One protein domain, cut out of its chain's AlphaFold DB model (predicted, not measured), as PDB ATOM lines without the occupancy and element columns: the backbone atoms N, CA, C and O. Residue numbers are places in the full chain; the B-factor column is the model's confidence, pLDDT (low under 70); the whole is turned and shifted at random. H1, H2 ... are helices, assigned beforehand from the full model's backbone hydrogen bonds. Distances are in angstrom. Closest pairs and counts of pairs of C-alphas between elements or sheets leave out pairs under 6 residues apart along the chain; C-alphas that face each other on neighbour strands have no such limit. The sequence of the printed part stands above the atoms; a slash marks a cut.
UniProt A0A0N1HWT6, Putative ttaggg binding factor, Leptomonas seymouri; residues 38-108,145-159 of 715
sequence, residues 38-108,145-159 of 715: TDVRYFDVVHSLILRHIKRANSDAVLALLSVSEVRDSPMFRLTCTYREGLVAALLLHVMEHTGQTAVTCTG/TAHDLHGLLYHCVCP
ATOM      1  N   THR A  38     125.221 201.072 196.937       59.38
ATOM      2  CA  THR A  38     125.118 201.175 198.400       59.38
ATOM      3  C   THR A  38     125.536 199.889 199.102       59.38
ATOM      4  O   THR A  38     126.097 199.962 200.195       59.38
ATOM      5  N   ASP A  39     125.321 198.741 198.460       64.69
ATOM      6  CA  ASP A  39     125.607 197.425 199.032       64.69
ATOM      7  C   ASP A  39     127.124 197.164 199.110       64.69
ATOM      8  O   ASP A  39     127.649 196.753 200.146       64.69
ATOM      9  N   VAL A  40     127.869 197.566 198.070       63.59
ATOM     10  CA  VAL A  40     129.341 197.454 198.035       63.59
ATOM     11  C   VAL A  40     130.006 198.261 199.159       63.59
ATOM     12  O   VAL A  40     130.920 197.774 199.820       63.59
ATOM     13  N   ARG A  41     129.531 199.482 199.440       72.12
ATOM     14  CA  ARG A  41     130.123 200.323 200.501       72.12
ATOM     15  C   ARG A  41     129.783 199.852 201.908       72.12
ATOM     16  O   ARG A  41     130.559 200.091 202.830       72.12
ATOM     17  N   TYR A  42     128.620 199.232 202.088       82.06
ATOM     18  CA  TYR A  42     128.238 198.660 203.373       82.06
ATOM     19  C   TYR A  42     129.070 197.411 203.677       82.06
ATOM     20  O   TYR A  42     129.542 197.238 204.804       82.06
ATOM     21  N   PHE A  43     129.336 196.605 202.647       82.94
ATOM     22  CA  PHE A  43     130.159 195.412 202.749       82.94
ATOM     23  C   PHE A  43     131.575 195.705 203.273       82.94
ATOM     24  O   PHE A  43     131.987 195.079 204.246       82.94
ATOM     25  N   ASP A  44     132.289 196.693 202.722       83.56
ATOM     26  CA  ASP A  44     133.658 197.022 203.162       83.56
ATOM     27  C   ASP A  44     133.729 197.376 204.656       83.56
ATOM     28  O   ASP A  44     134.646 196.972 205.379       83.56
ATOM     29  N   VAL A  45     132.723 198.110 205.145       88.69
ATOM     30  CA  VAL A  45     132.633 198.511 206.552       88.69
ATOM     31  C   VAL A  45     132.373 197.294 207.432       88.69
ATOM     32  O   VAL A  45     133.100 197.087 208.406       88.69
ATOM     33  N   VAL A  46     131.386 196.466 207.083       87.38
ATOM     34  CA  VAL A  46     131.050 195.251 207.840       87.38
ATOM     35  C   VAL A  46     132.217 194.265 207.837       87.38
ATOM     36  O   VAL A  46     132.585 193.752 208.892       87.38
ATOM     37  N   HIS A  47     132.860 194.063 206.691       85.12
ATOM     38  CA  HIS A  47     134.030 193.206 206.547       85.12
ATOM     39  C   HIS A  47     135.197 193.687 207.420       85.12
ATOM     40  O   HIS A  47     135.766 192.903 208.181       85.12
ATOM     41  N   SER A  48     135.502 194.989 207.409       86.31
ATOM     42  CA  SER A  48     136.544 195.564 208.272       86.31
ATOM     43  C   SER A  48     136.234 195.401 209.765       86.31
ATOM     44  O   SER A  48     137.140 195.207 210.581       86.31
ATOM     45  N   LEU A  49     134.951 195.449 210.130       90.69
ATOM     46  CA  LEU A  49     134.485 195.316 211.501       90.69
ATOM     47  C   LEU A  49     134.578 193.856 211.963       90.69
ATOM     48  O   LEU A  49     135.156 193.605 213.020       90.69
ATOM     49  N   ILE A  50     134.136 192.902 211.138       87.12
ATOM     50  CA  ILE A  50     134.327 191.463 211.367       87.12
ATOM     51  C   ILE A  50     135.816 191.163 211.547       87.12
ATOM     52  O   ILE A  50     136.199 190.580 212.558       87.12
ATOM     53  N   LEU A  51     136.682 191.664 210.661       84.69
ATOM     54  CA  LEU A  51     138.126 191.454 210.783       84.69
ATOM     55  C   LEU A  51     138.718 192.035 212.057       84.69
ATOM     56  O   LEU A  51     139.603 191.432 212.663       84.69
ATOM     57  N   ARG A  52     138.233 193.195 212.495       88.31
ATOM     58  CA  ARG A  52     138.665 193.794 213.758       88.31
ATOM     59  C   ARG A  52     138.261 192.942 214.959       88.31
ATOM     60  O   ARG A  52     139.014 192.912 215.930       88.31
ATOM     61  N   HIS A  53     137.109 192.275 214.910       89.06
ATOM     62  CA  HIS A  53     136.672 191.361 215.964       89.06
ATOM     63  C   HIS A  53     137.416 190.023 215.922       89.06
ATOM     64  O   HIS A  53     137.854 189.572 216.978       89.06
ATOM     65  N   ILE A  54     137.688 189.468 214.735       82.19
ATOM     66  CA  ILE A  54     138.535 188.274 214.586       82.19
ATOM     67  C   ILE A  54     139.952 188.558 215.113       82.19
ATOM     68  O   ILE A  54     140.461 187.805 215.936       82.19
ATOM     69  N   LYS A  55     140.563 189.696 214.744       80.62
ATOM     70  CA  LYS A  55     141.887 190.122 215.256       80.62
ATOM     71  C   LYS A  55     141.936 190.295 216.775       80.62
ATOM     72  O   LYS A  55     143.017 190.315 217.348       80.62
ATOM     73  N   ARG A  56     140.783 190.478 217.419       84.00
ATOM     74  CA  ARG A  56     140.645 190.607 218.876       84.00
ATOM     75  C   ARG A  56     140.213 189.308 219.548       84.00
ATOM     76  O   ARG A  56     139.902 189.356 220.731       84.00
ATOM     77  N   ALA A  57     140.139 188.203 218.800       81.94
ATOM     78  CA  ALA A  57     139.621 186.927 219.278       81.94
ATOM     79  C   ALA A  57     138.218 187.037 219.916       81.94
ATOM     80  O   ALA A  57     137.887 186.306 220.838       81.94
ATOM     81  N   ASN A  58     137.383 187.967 219.438       86.44
ATOM     82  CA  ASN A  58     136.026 188.156 219.947       86.44
ATOM     83  C   ASN A  58     135.041 187.332 219.103       86.44
ATOM     84  O   ASN A  58     134.420 187.865 218.178       86.44
ATOM     85  N   SER A  59     134.966 186.034 219.399       84.25
ATOM     86  CA  SER A  59     134.121 185.039 218.723       84.25
ATOM     87  C   SER A  59     132.642 185.435 218.741       84.25
ATOM     88  O   SER A  59     132.002 185.437 217.692       84.25
ATOM     89  N   ASP A  60     132.126 185.892 219.883       84.12
ATOM     90  CA  ASP A  60     130.721 186.284 220.043       84.12
ATOM     91  C   ASP A  60     130.314 187.444 219.137       84.12
ATOM     92  O   ASP A  60     129.265 187.406 218.493       84.12
ATOM     93  N   ALA A  61     131.148 188.482 219.033       86.44
ATOM     94  CA  ALA A  61     130.865 189.606 218.148       86.44
ATOM     95  C   ALA A  61     130.911 189.189 216.674       86.44
ATOM     96  O   ALA A  61     130.102 189.665 215.878       86.44
ATOM     97  N   VAL A  62     131.832 188.291 216.307       87.19
ATOM     98  CA  VAL A  62     131.903 187.731 214.950       87.19
ATOM     99  C   VAL A  62     130.632 186.943 214.642       87.19
ATOM    100  O   VAL A  62     130.005 187.192 213.616       87.19
ATOM    101  N   LEU A  63     130.186 186.071 215.546       85.75
ATOM    102  CA  LEU A  63     128.951 185.302 215.376       85.75
ATOM    103  C   LEU A  63     127.709 186.187 215.332       85.75
ATOM    104  O   LEU A  63     126.850 185.981 214.478       85.75
ATOM    105  N   ALA A  64     127.638 187.212 216.180       88.62
ATOM    106  CA  ALA A  64     126.550 188.180 216.161       88.62
ATOM    107  C   ALA A  64     126.468 188.901 214.806       88.62
ATOM    108  O   ALA A  64     125.384 189.025 214.244       88.62
ATOM    109  N   LEU A  65     127.601 189.314 214.231       87.88
ATOM    110  CA  LEU A  65     127.633 189.966 212.916       87.88
ATOM    111  C   LEU A  65     127.248 189.019 211.777       87.88
ATOM    112  O   LEU A  65     126.582 189.442 210.839       87.88
ATOM    113  N   LEU A  66     127.628 187.745 211.871       87.75
ATOM    114  CA  LEU A  66     127.262 186.716 210.892       87.75
ATOM    115  C   LEU A  66     125.817 186.239 211.036       87.75
ATOM    116  O   LEU A  66     125.268 185.669 210.098       87.75
ATOM    117  N   SER A  67     125.200 186.452 212.198       86.81
ATOM    118  CA  SER A  67     123.784 186.146 212.423       86.81
ATOM    119  C   SER A  67     122.844 187.145 211.744       86.81
ATOM    120  O   SER A  67     121.664 186.853 211.561       86.81
ATOM    121  N   VAL A  68     123.361 188.309 211.334       90.69
ATOM    122  CA  VAL A  68     122.605 189.304 210.571       90.69
ATOM    123  C   VAL A  68     122.400 188.775 209.151       90.69
ATOM    124  O   VAL A  68     123.357 188.663 208.379       90.69
ATOM    125  N   SER A  69     121.153 188.446 208.805       83.19
ATOM    126  CA  SER A  69     120.775 187.860 207.511       83.19
ATOM    127  C   SER A  69     121.297 188.672 206.327       83.19
ATOM    128  O   SER A  69     121.792 188.105 205.362       83.19
ATOM    129  N   GLU A  70     121.283 190.001 206.420       88.31
ATOM    130  CA  GLU A  70     121.776 190.909 205.382       88.31
ATOM    131  C   GLU A  70     123.282 190.756 205.125       88.31
ATOM    132  O   GLU A  70     123.734 190.898 203.993       88.31
ATOM    133  N   VAL A  71     124.067 190.438 206.157       83.62
ATOM    134  CA  VAL A  71     125.515 190.209 206.031       83.62
ATOM    135  C   VAL A  71     125.779 188.808 205.495       83.62
ATOM    136  O   VAL A  71     126.555 188.635 204.558       83.62
ATOM    137  N   ARG A  72     125.102 187.806 206.063       82.44
ATOM    138  CA  ARG A  72     125.261 186.394 205.697       82.44
ATOM    139  C   ARG A  72     124.820 186.100 204.264       82.44
ATOM    140  O   ARG A  72     125.441 185.293 203.567       82.44
ATOM    141  N   ASP A  73     123.735 186.728 203.835       82.75
ATOM    142  CA  ASP A  73     123.109 186.476 202.540       82.75
ATOM    143  C   ASP A  73     123.609 187.453 201.465       82.75
ATOM    144  O   ASP A  73     123.268 187.301 200.293       82.75
ATOM    145  N   SER A  74     124.498 188.389 201.828       85.94
ATOM    146  CA  SER A  74     125.175 189.254 200.864       85.94
ATOM    147  C   SER A  74     126.071 188.422 199.930       85.94
ATOM    148  O   SER A  74     126.998 187.740 200.388       85.94
ATOM    149  N   PRO A  75     125.859 188.484 198.601       80.00
ATOM    150  CA  PRO A  75     126.688 187.759 197.643       80.00
ATOM    151  C   PRO A  75     128.133 188.267 197.664       80.00
ATOM    152  O   PRO A  75     129.064 187.476 197.535       80.00
ATOM    153  N   MET A  76     128.329 189.566 197.913       78.06
ATOM    154  CA  MET A  76     129.657 190.163 198.051       78.06
ATOM    155  C   MET A  76     130.394 189.598 199.260       78.06
ATOM    156  O   MET A  76     131.559 189.226 199.126       78.06
ATOM    157  N   PHE A  77     129.708 189.423 200.394       81.12
ATOM    158  CA  PHE A  77     130.281 188.765 201.569       81.12
ATOM    159  C   PHE A  77     130.713 187.330 201.271       81.12
ATOM    160  O   PHE A  77     131.843 186.950 201.572       81.12
ATOM    161  N   ARG A  78     129.870 186.551 200.590       75.81
ATOM    162  CA  ARG A  78     130.182 185.157 200.232       75.81
ATOM    163  C   ARG A  78     131.338 185.025 199.227       75.81
ATOM    164  O   ARG A  78     132.067 184.029 199.273       75.81
ATOM    165  N   LEU A  79     131.504 186.007 198.337       74.69
ATOM    166  CA  LEU A  79     132.539 186.018 197.296       74.69
ATOM    167  C   LEU A  79     133.898 186.531 197.784       74.69
ATOM    168  O   LEU A  79     134.927 186.041 197.331       74.69
ATOM    169  N   THR A  80     133.915 187.513 198.683       68.69
ATOM    170  CA  THR A  80     135.147 188.233 199.053       68.69
ATOM    171  C   THR A  80     135.677 187.877 200.439       68.69
ATOM    172  O   THR A  80     136.846 188.133 200.724       68.69
ATOM    173  N   CYS A  81     134.867 187.251 201.298       74.19
ATOM    174  CA  CYS A  81     135.336 186.776 202.592       74.19
ATOM    175  C   CYS A  81     136.233 185.539 202.400       74.19
ATOM    176  O   CYS A  81     135.757 184.408 202.288       74.19
ATOM    177  N   THR A  82     137.549 185.756 202.380       70.50
ATOM    178  CA  THR A  82     138.582 184.708 202.284       70.50
ATOM    179  C   THR A  82     138.757 183.919 203.583       70.50
ATOM    180  O   THR A  82     139.349 182.846 203.587       70.50
ATOM    181  N   TYR A  83     138.181 184.395 204.686       69.38
ATOM    182  CA  TYR A  83     138.314 183.814 206.023       69.38
ATOM    183  C   TYR A  83     137.358 182.643 206.280       69.38
ATOM    184  O   TYR A  83     136.923 182.464 207.411       69.38
ATOM    185  N   ARG A  84     136.995 181.844 205.268       66.25
ATOM    186  CA  ARG A  84     136.051 180.717 205.444       66.25
ATOM    187  C   ARG A  84     136.526 179.752 206.530       66.25
ATOM    188  O   ARG A  84     135.754 179.385 207.407       66.25
ATOM    189  N   GLU A  85     137.816 179.441 206.519       66.12
ATOM    190  CA  GLU A  85     138.479 178.626 207.540       66.12
ATOM    191  C   GLU A  85     138.466 179.315 208.911       66.12
ATOM    192  O   GLU A  85     138.186 178.679 209.922       66.12
ATOM    193  N   GLY A  86     138.666 180.637 208.941       66.69
ATOM    194  CA  GLY A  86     138.598 181.418 210.171       66.69
ATOM    195  C   GLY A  86     137.184 181.501 210.760       66.69
ATOM    196  O   GLY A  86     137.000 181.433 211.967       66.69
ATOM    197  N   LEU A  87     136.146 181.571 209.932       71.38
ATOM    198  CA  LEU A  87     134.762 181.544 210.401       71.38
ATOM    199  C   LEU A  87     134.383 180.180 210.977       71.38
ATOM    200  O   LEU A  87     133.759 180.115 212.034       71.38
ATOM    201  N   VAL A  88     134.803 179.099 210.315       74.69
ATOM    202  CA  VAL A  88     134.614 177.731 210.811       74.69
ATOM    203  C   VAL A  88     135.372 177.526 212.122       74.69
ATOM    204  O   VAL A  88     134.807 176.987 213.067       74.69
ATOM    205  N   ALA A  89     136.607 178.016 212.228       65.56
ATOM    206  CA  ALA A  89     137.384 177.923 213.458       65.56
ATOM    207  C   ALA A  89     136.777 178.754 214.603       65.56
ATOM    208  O   ALA A  89     136.731 178.272 215.730       65.56
ATOM    209  N   ALA A  90     136.242 179.950 214.329       68.25
ATOM    210  CA  ALA A  90     135.540 180.767 215.325       68.25
ATOM    211  C   ALA A  90     134.240 180.105 215.808       68.25
ATOM    212  O   ALA A  90     133.942 180.129 217.000       68.25
ATOM    213  N   LEU A  91     133.486 179.482 214.895       75.50
ATOM    214  CA  LEU A  91     132.300 178.688 215.222       75.50
ATOM    215  C   LEU A  91     132.656 177.468 216.076       75.50
ATOM    216  O   LEU A  91     132.009 177.230 217.092       75.50
ATOM    217  N   LEU A  92     133.688 176.712 215.691       72.12
ATOM    218  CA  LEU A  92     134.158 175.547 216.443       72.12
ATOM    219  C   LEU A  92     134.637 175.942 217.840       72.12
ATOM    220  O   LEU A  92     134.268 175.283 218.805       72.12
ATOM    221  N   LEU A  93     135.384 177.041 217.960       72.38
ATOM    222  CA  LEU A  93     135.814 177.574 219.252       72.38
ATOM    223  C   LEU A  93     134.639 177.956 220.138       72.38
ATOM    224  O   LEU A  93     134.581 177.504 221.275       72.38
ATOM    225  N   HIS A  94     133.671 178.700 219.610       74.00
ATOM    226  CA  HIS A  94     132.480 179.070 220.368       74.00
ATOM    227  C   HIS A  94     131.695 177.831 220.833       74.00
ATOM    228  O   HIS A  94     131.274 177.746 221.984       74.00
ATOM    229  N   VAL A  95     131.545 176.819 219.971       72.94
ATOM    230  CA  VAL A  95     130.907 175.550 220.356       72.94
ATOM    231  C   VAL A  95     131.717 174.833 221.439       72.94
ATOM    232  O   VAL A  95     131.132 174.363 222.411       72.94
ATOM    233  N   MET A  96     133.043 174.766 221.325       76.44
ATOM    234  CA  MET A  96     133.915 174.137 222.327       76.44
ATOM    235  C   MET A  96     133.869 174.862 223.678       76.44
ATOM    236  O   MET A  96     133.750 174.211 224.718       76.44
ATOM    237  N   GLU A  97     133.889 176.196 223.674       76.25
ATOM    238  CA  GLU A  97     133.788 177.036 224.873       76.25
ATOM    239  C   GLU A  97     132.450 176.840 225.587       76.25
ATOM    240  O   GLU A  97     132.418 176.631 226.800       76.25
ATOM    241  N   HIS A  98     131.339 176.832 224.846       69.62
ATOM    242  CA  HIS A  98     130.008 176.711 225.443       69.62
ATOM    243  C   HIS A  98     129.603 175.280 225.802       69.62
ATOM    244  O   HIS A  98     128.797 175.088 226.711       69.62
ATOM    245  N   THR A  99     130.153 174.266 225.134       71.25
ATOM    246  CA  THR A  99     129.910 172.855 225.486       71.25
ATOM    247  C   THR A  99     130.865 172.337 226.562       71.25
ATOM    248  O   THR A  99     130.648 171.248 227.095       71.25
ATOM    249  N   GLY A 100     131.920 173.090 226.894       79.81
ATOM    250  CA  GLY A 100     132.974 172.664 227.814       79.81
ATOM    251  C   GLY A 100     133.874 171.554 227.255       79.81
ATOM    252  O   GLY A 100     134.653 170.964 228.007       79.81
ATOM    253  N   GLN A 101     133.777 171.247 225.956       74.25
ATOM    254  CA  GLN A 101     134.610 170.248 225.290       74.25
ATOM    255  C   GLN A 101     135.929 170.890 224.851       74.25
ATOM    256  O   GLN A 101     136.002 171.597 223.854       74.25
ATOM    257  N   THR A 102     136.998 170.641 225.607       64.81
ATOM    258  CA  THR A 102     138.315 171.267 225.379       64.81
ATOM    259  C   THR A 102     139.169 170.573 224.314       64.81
ATOM    260  O   THR A 102     140.244 171.070 223.978       64.81
ATOM    261  N   ALA A 103     138.728 169.426 223.795       62.69
ATOM    262  CA  ALA A 103     139.464 168.627 222.823       62.69
ATOM    263  C   ALA A 103     138.499 167.882 221.894       62.69
ATOM    264  O   ALA A 103     137.546 167.256 222.360       62.69
ATOM    265  N   VAL A 104     138.776 167.925 220.591       55.34
ATOM    266  CA  VAL A 104     138.017 167.196 219.571       55.34
ATOM    267  C   VAL A 104     138.851 165.998 219.116       55.34
ATOM    268  O   VAL A 104     139.903 166.159 218.498       55.34
ATOM    269  N   THR A 105     138.416 164.782 219.451       50.97
ATOM    270  CA  THR A 105     139.083 163.542 219.022       50.97
ATOM    271  C   THR A 105     138.606 163.128 217.636       50.97
ATOM    272  O   THR A 105     137.450 162.744 217.464       50.97
ATOM    273  N   CYS A 106     139.502 163.161 216.653       41.34
ATOM    274  CA  CYS A 106     139.226 162.705 215.295       41.34
ATOM    275  C   CYS A 106     139.270 161.170 215.233       41.34
ATOM    276  O   CYS A 106     140.339 160.581 215.077       41.34
ATOM    277  N   THR A 107     138.125 160.499 215.348       41.69
ATOM    278  CA  THR A 107     138.028 159.064 215.047       41.69
ATOM    279  C   THR A 107     137.851 158.886 213.543       41.69
ATOM    280  O   THR A 107     136.746 159.005 213.019       41.69
ATOM    281  N   GLY A 108     138.950 158.651 212.826       40.78
ATOM    282  CA  GLY A 108     138.889 158.235 211.427       40.78
ATOM    283  C   GLY A 108     138.464 156.772 211.339       40.78
ATOM    284  O   GLY A 108     139.299 155.886 211.513       40.78
ATOM    285  N   THR A 145     142.971 170.928 219.837       72.00
ATOM    286  CA  THR A 145     142.666 171.721 221.033       72.00
ATOM    287  C   THR A 145     142.116 173.100 220.661       72.00
ATOM    288  O   THR A 145     142.302 173.589 219.545       72.00
ATOM    289  N   ALA A 146     141.469 173.776 221.615       63.69
ATOM    290  CA  ALA A 146     141.059 175.175 221.443       63.69
ATOM    291  C   ALA A 146     142.255 176.091 221.098       63.69
ATOM    292  O   ALA A 146     142.124 177.033 220.320       63.69
ATOM    293  N   HIS A 147     143.446 175.782 221.617       64.38
ATOM    294  CA  HIS A 147     144.663 176.520 221.293       64.38
ATOM    295  C   HIS A 147     145.068 176.344 219.822       64.38
ATOM    296  O   HIS A 147     145.410 177.324 219.162       64.38
ATOM    297  N   ASP A 148     144.941 175.130 219.277       61.28
ATOM    298  CA  ASP A 148     145.234 174.849 217.866       61.28
ATOM    299  C   ASP A 148     144.262 175.583 216.933       61.28
ATOM    300  O   ASP A 148     144.671 176.148 215.920       61.28
ATOM    301  N   LEU A 149     142.979 175.651 217.303       58.91
ATOM    302  CA  LEU A 149     141.972 176.424 216.569       58.91
ATOM    303  C   LEU A 149     142.221 177.935 216.648       58.91
ATOM    304  O   LEU A 149     142.052 178.630 215.647       58.91
ATOM    305  N   HIS A 150     142.674 178.446 217.796       58.69
ATOM    306  CA  HIS A 150     143.119 179.837 217.921       58.69
ATOM    307  C   HIS A 150     144.346 180.127 217.050       58.69
ATOM    308  O   HIS A 150     144.408 181.180 216.415       58.69
ATOM    309  N   GLY A 151     145.295 179.191 216.974       59.09
ATOM    310  CA  GLY A 151     146.444 179.273 216.073       59.09
ATOM    311  C   GLY A 151     146.018 179.305 214.605       59.09
ATOM    312  O   GLY A 151     146.470 180.163 213.849       59.09
ATOM    313  N   LEU A 152     145.083 178.437 214.207       54.50
ATOM    314  CA  LEU A 152     144.512 178.425 212.856       54.50
ATOM    315  C   LEU A 152     143.795 179.742 212.531       54.50
ATOM    316  O   LEU A 152     144.074 180.342 211.495       54.50
ATOM    317  N   LEU A 153     142.956 180.251 213.443       57.06
ATOM    318  CA  LEU A 153     142.326 181.573 213.324       57.06
ATOM    319  C   LEU A 153     143.351 182.681 213.093       57.06
ATOM    320  O   LEU A 153     143.177 183.522 212.210       57.06
ATOM    321  N   TYR A 154     144.414 182.689 213.891       56.97
ATOM    322  CA  TYR A 154     145.467 183.690 213.811       56.97
ATOM    323  C   TYR A 154     146.205 183.623 212.466       56.97
ATOM    324  O   TYR A 154     146.416 184.651 211.818       56.97
ATOM    325  N   HIS A 155     146.519 182.417 211.989       56.72
ATOM    326  CA  HIS A 155     147.179 182.202 210.702       56.72
ATOM    327  C   HIS A 155     146.302 182.565 209.496       56.72
ATOM    328  O   HIS A 155     146.821 183.121 208.529       56.72
ATOM    329  N   CYS A 156     144.985 182.347 209.557       53.00
ATOM    330  CA  CYS A 156     144.060 182.792 208.510       53.00
ATOM    331  C   CYS A 156     143.970 184.329 208.409       53.00
ATOM    332  O   CYS A 156     143.577 184.860 207.372       53.00
ATOM    333  N   VAL A 157     144.307 185.056 209.479       52.25
ATOM    334  CA  VAL A 157     144.173 186.522 209.568       52.25
ATOM    335  C   VAL A 157     145.483 187.253 209.269       52.25
ATOM    336  O   VAL A 157     145.449 188.379 208.764       52.25
ATOM    337  N   CYS A 158     146.620 186.621 209.559       50.72
ATOM    338  CA  CYS A 158     147.962 187.173 209.382       50.72
ATOM    339  C   CYS A 158     148.848 186.222 208.546       50.72
ATOM    340  O   CYS A 158     149.768 185.611 209.097       50.72
ATOM    341  N   PRO A 159     148.610 186.095 207.225       48.00
ATOM    342  CA  PRO A 159     149.395 185.206 206.362       48.00
ATOM    343  C   PRO A 159     150.876 185.620 206.243       48.00
ATOM    344  O   PRO A 159     151.732 184.761 206.034       48.00
TER     345      PRO A 159
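What this domain is: This is residues 38 to 108 and 145 to 159 of the 715 residues of the protein "Putative ttaggg binding factor" of Leptomonas seymouri (UniProt A0A0N1HWT6). Two antiparallel pairs of helices meet at a steep angle: the long H1 with H2 folded back beside its later part as a hairpin, and H5 with H6 side by side. H2 packs on H5 where the pairs meet, while the short H3 and H4 follow H2 back toward the earlier part of H1. The 86 printed residues hold six named helices, H1 to H6 in chain order, and no named strand; the class is all helix. The whole is compact, with a radius of gyration of the C-alphas of 13.7 A, yet elongated in outline, spanning 45 by 27 by 26 A.

How they stand to each other: Begin with H1, residues 38 to 54, the longest helix. With its residues 50 to 54 alone it touches H2, residues 59 to 67, in a helical hairpin at a shallow tilt of 22 degrees, opposite ways; look at the closest C-alphas, those of Ile 50 and Val 62, 5.7 A apart. With its residues 40 to 47 alone H1 touches H4, residues 75 to 80, at a steep tilt of 52 degrees, the same way; the closest C-alphas are those of Phe 43 and Phe 77, at 6.8 A. Between H2 and H4 comes H3, residues 69 to 72, close to H1 but not clearly touching it, with the C-alphas of Val 46 and Val 71 closest at 7.7 A. H2 touches residues 90 to 94 of H5, residues 84 to 99, at a steep tilt of 64 degrees, opposite ways; the closest C-alphas, of Ser 59 and Ala 90, are 5.6 A apart. H5 touches H6, residues 146 to 157, at a shallow tilt of 25 degrees, opposite ways, with the C-alphas of Gly 86 and Leu 153 closest at 4.9 A. H1 and H6 only just touch, with 3 pairs of C-alphas within 8 A. Every O i to N i+4 pair is within hydrogen-bond range in H2, H4, H5 and H6; in H1 it is 12 of 13, and H3 is too short for such a pair.

Where its parts are: Find C-alpha 38 at (125.118, 201.175, 198.400); from there H1 runs 24.7 A to C-alpha 54. H5 runs 22.4 A from C-alpha 84 at (136.051, 180.717, 205.444), and H6 runs 16.7 A to C-alpha 157 at (144.173, 186.522, 209.568).

The domain as a whole: The two C-alphas farthest apart, those of Thr 38 and Thr 107, are 47.1 A apart. Residues 109 to 144 are not printed, and C-alphas 108 and 145 stand 17.0 A apart across that cut. The four links from H1 through H5 are tight. The mean pLDDT of the printed part is 73.0; look for values under 70 at residues 102 to 108 and 146 to 159, among others.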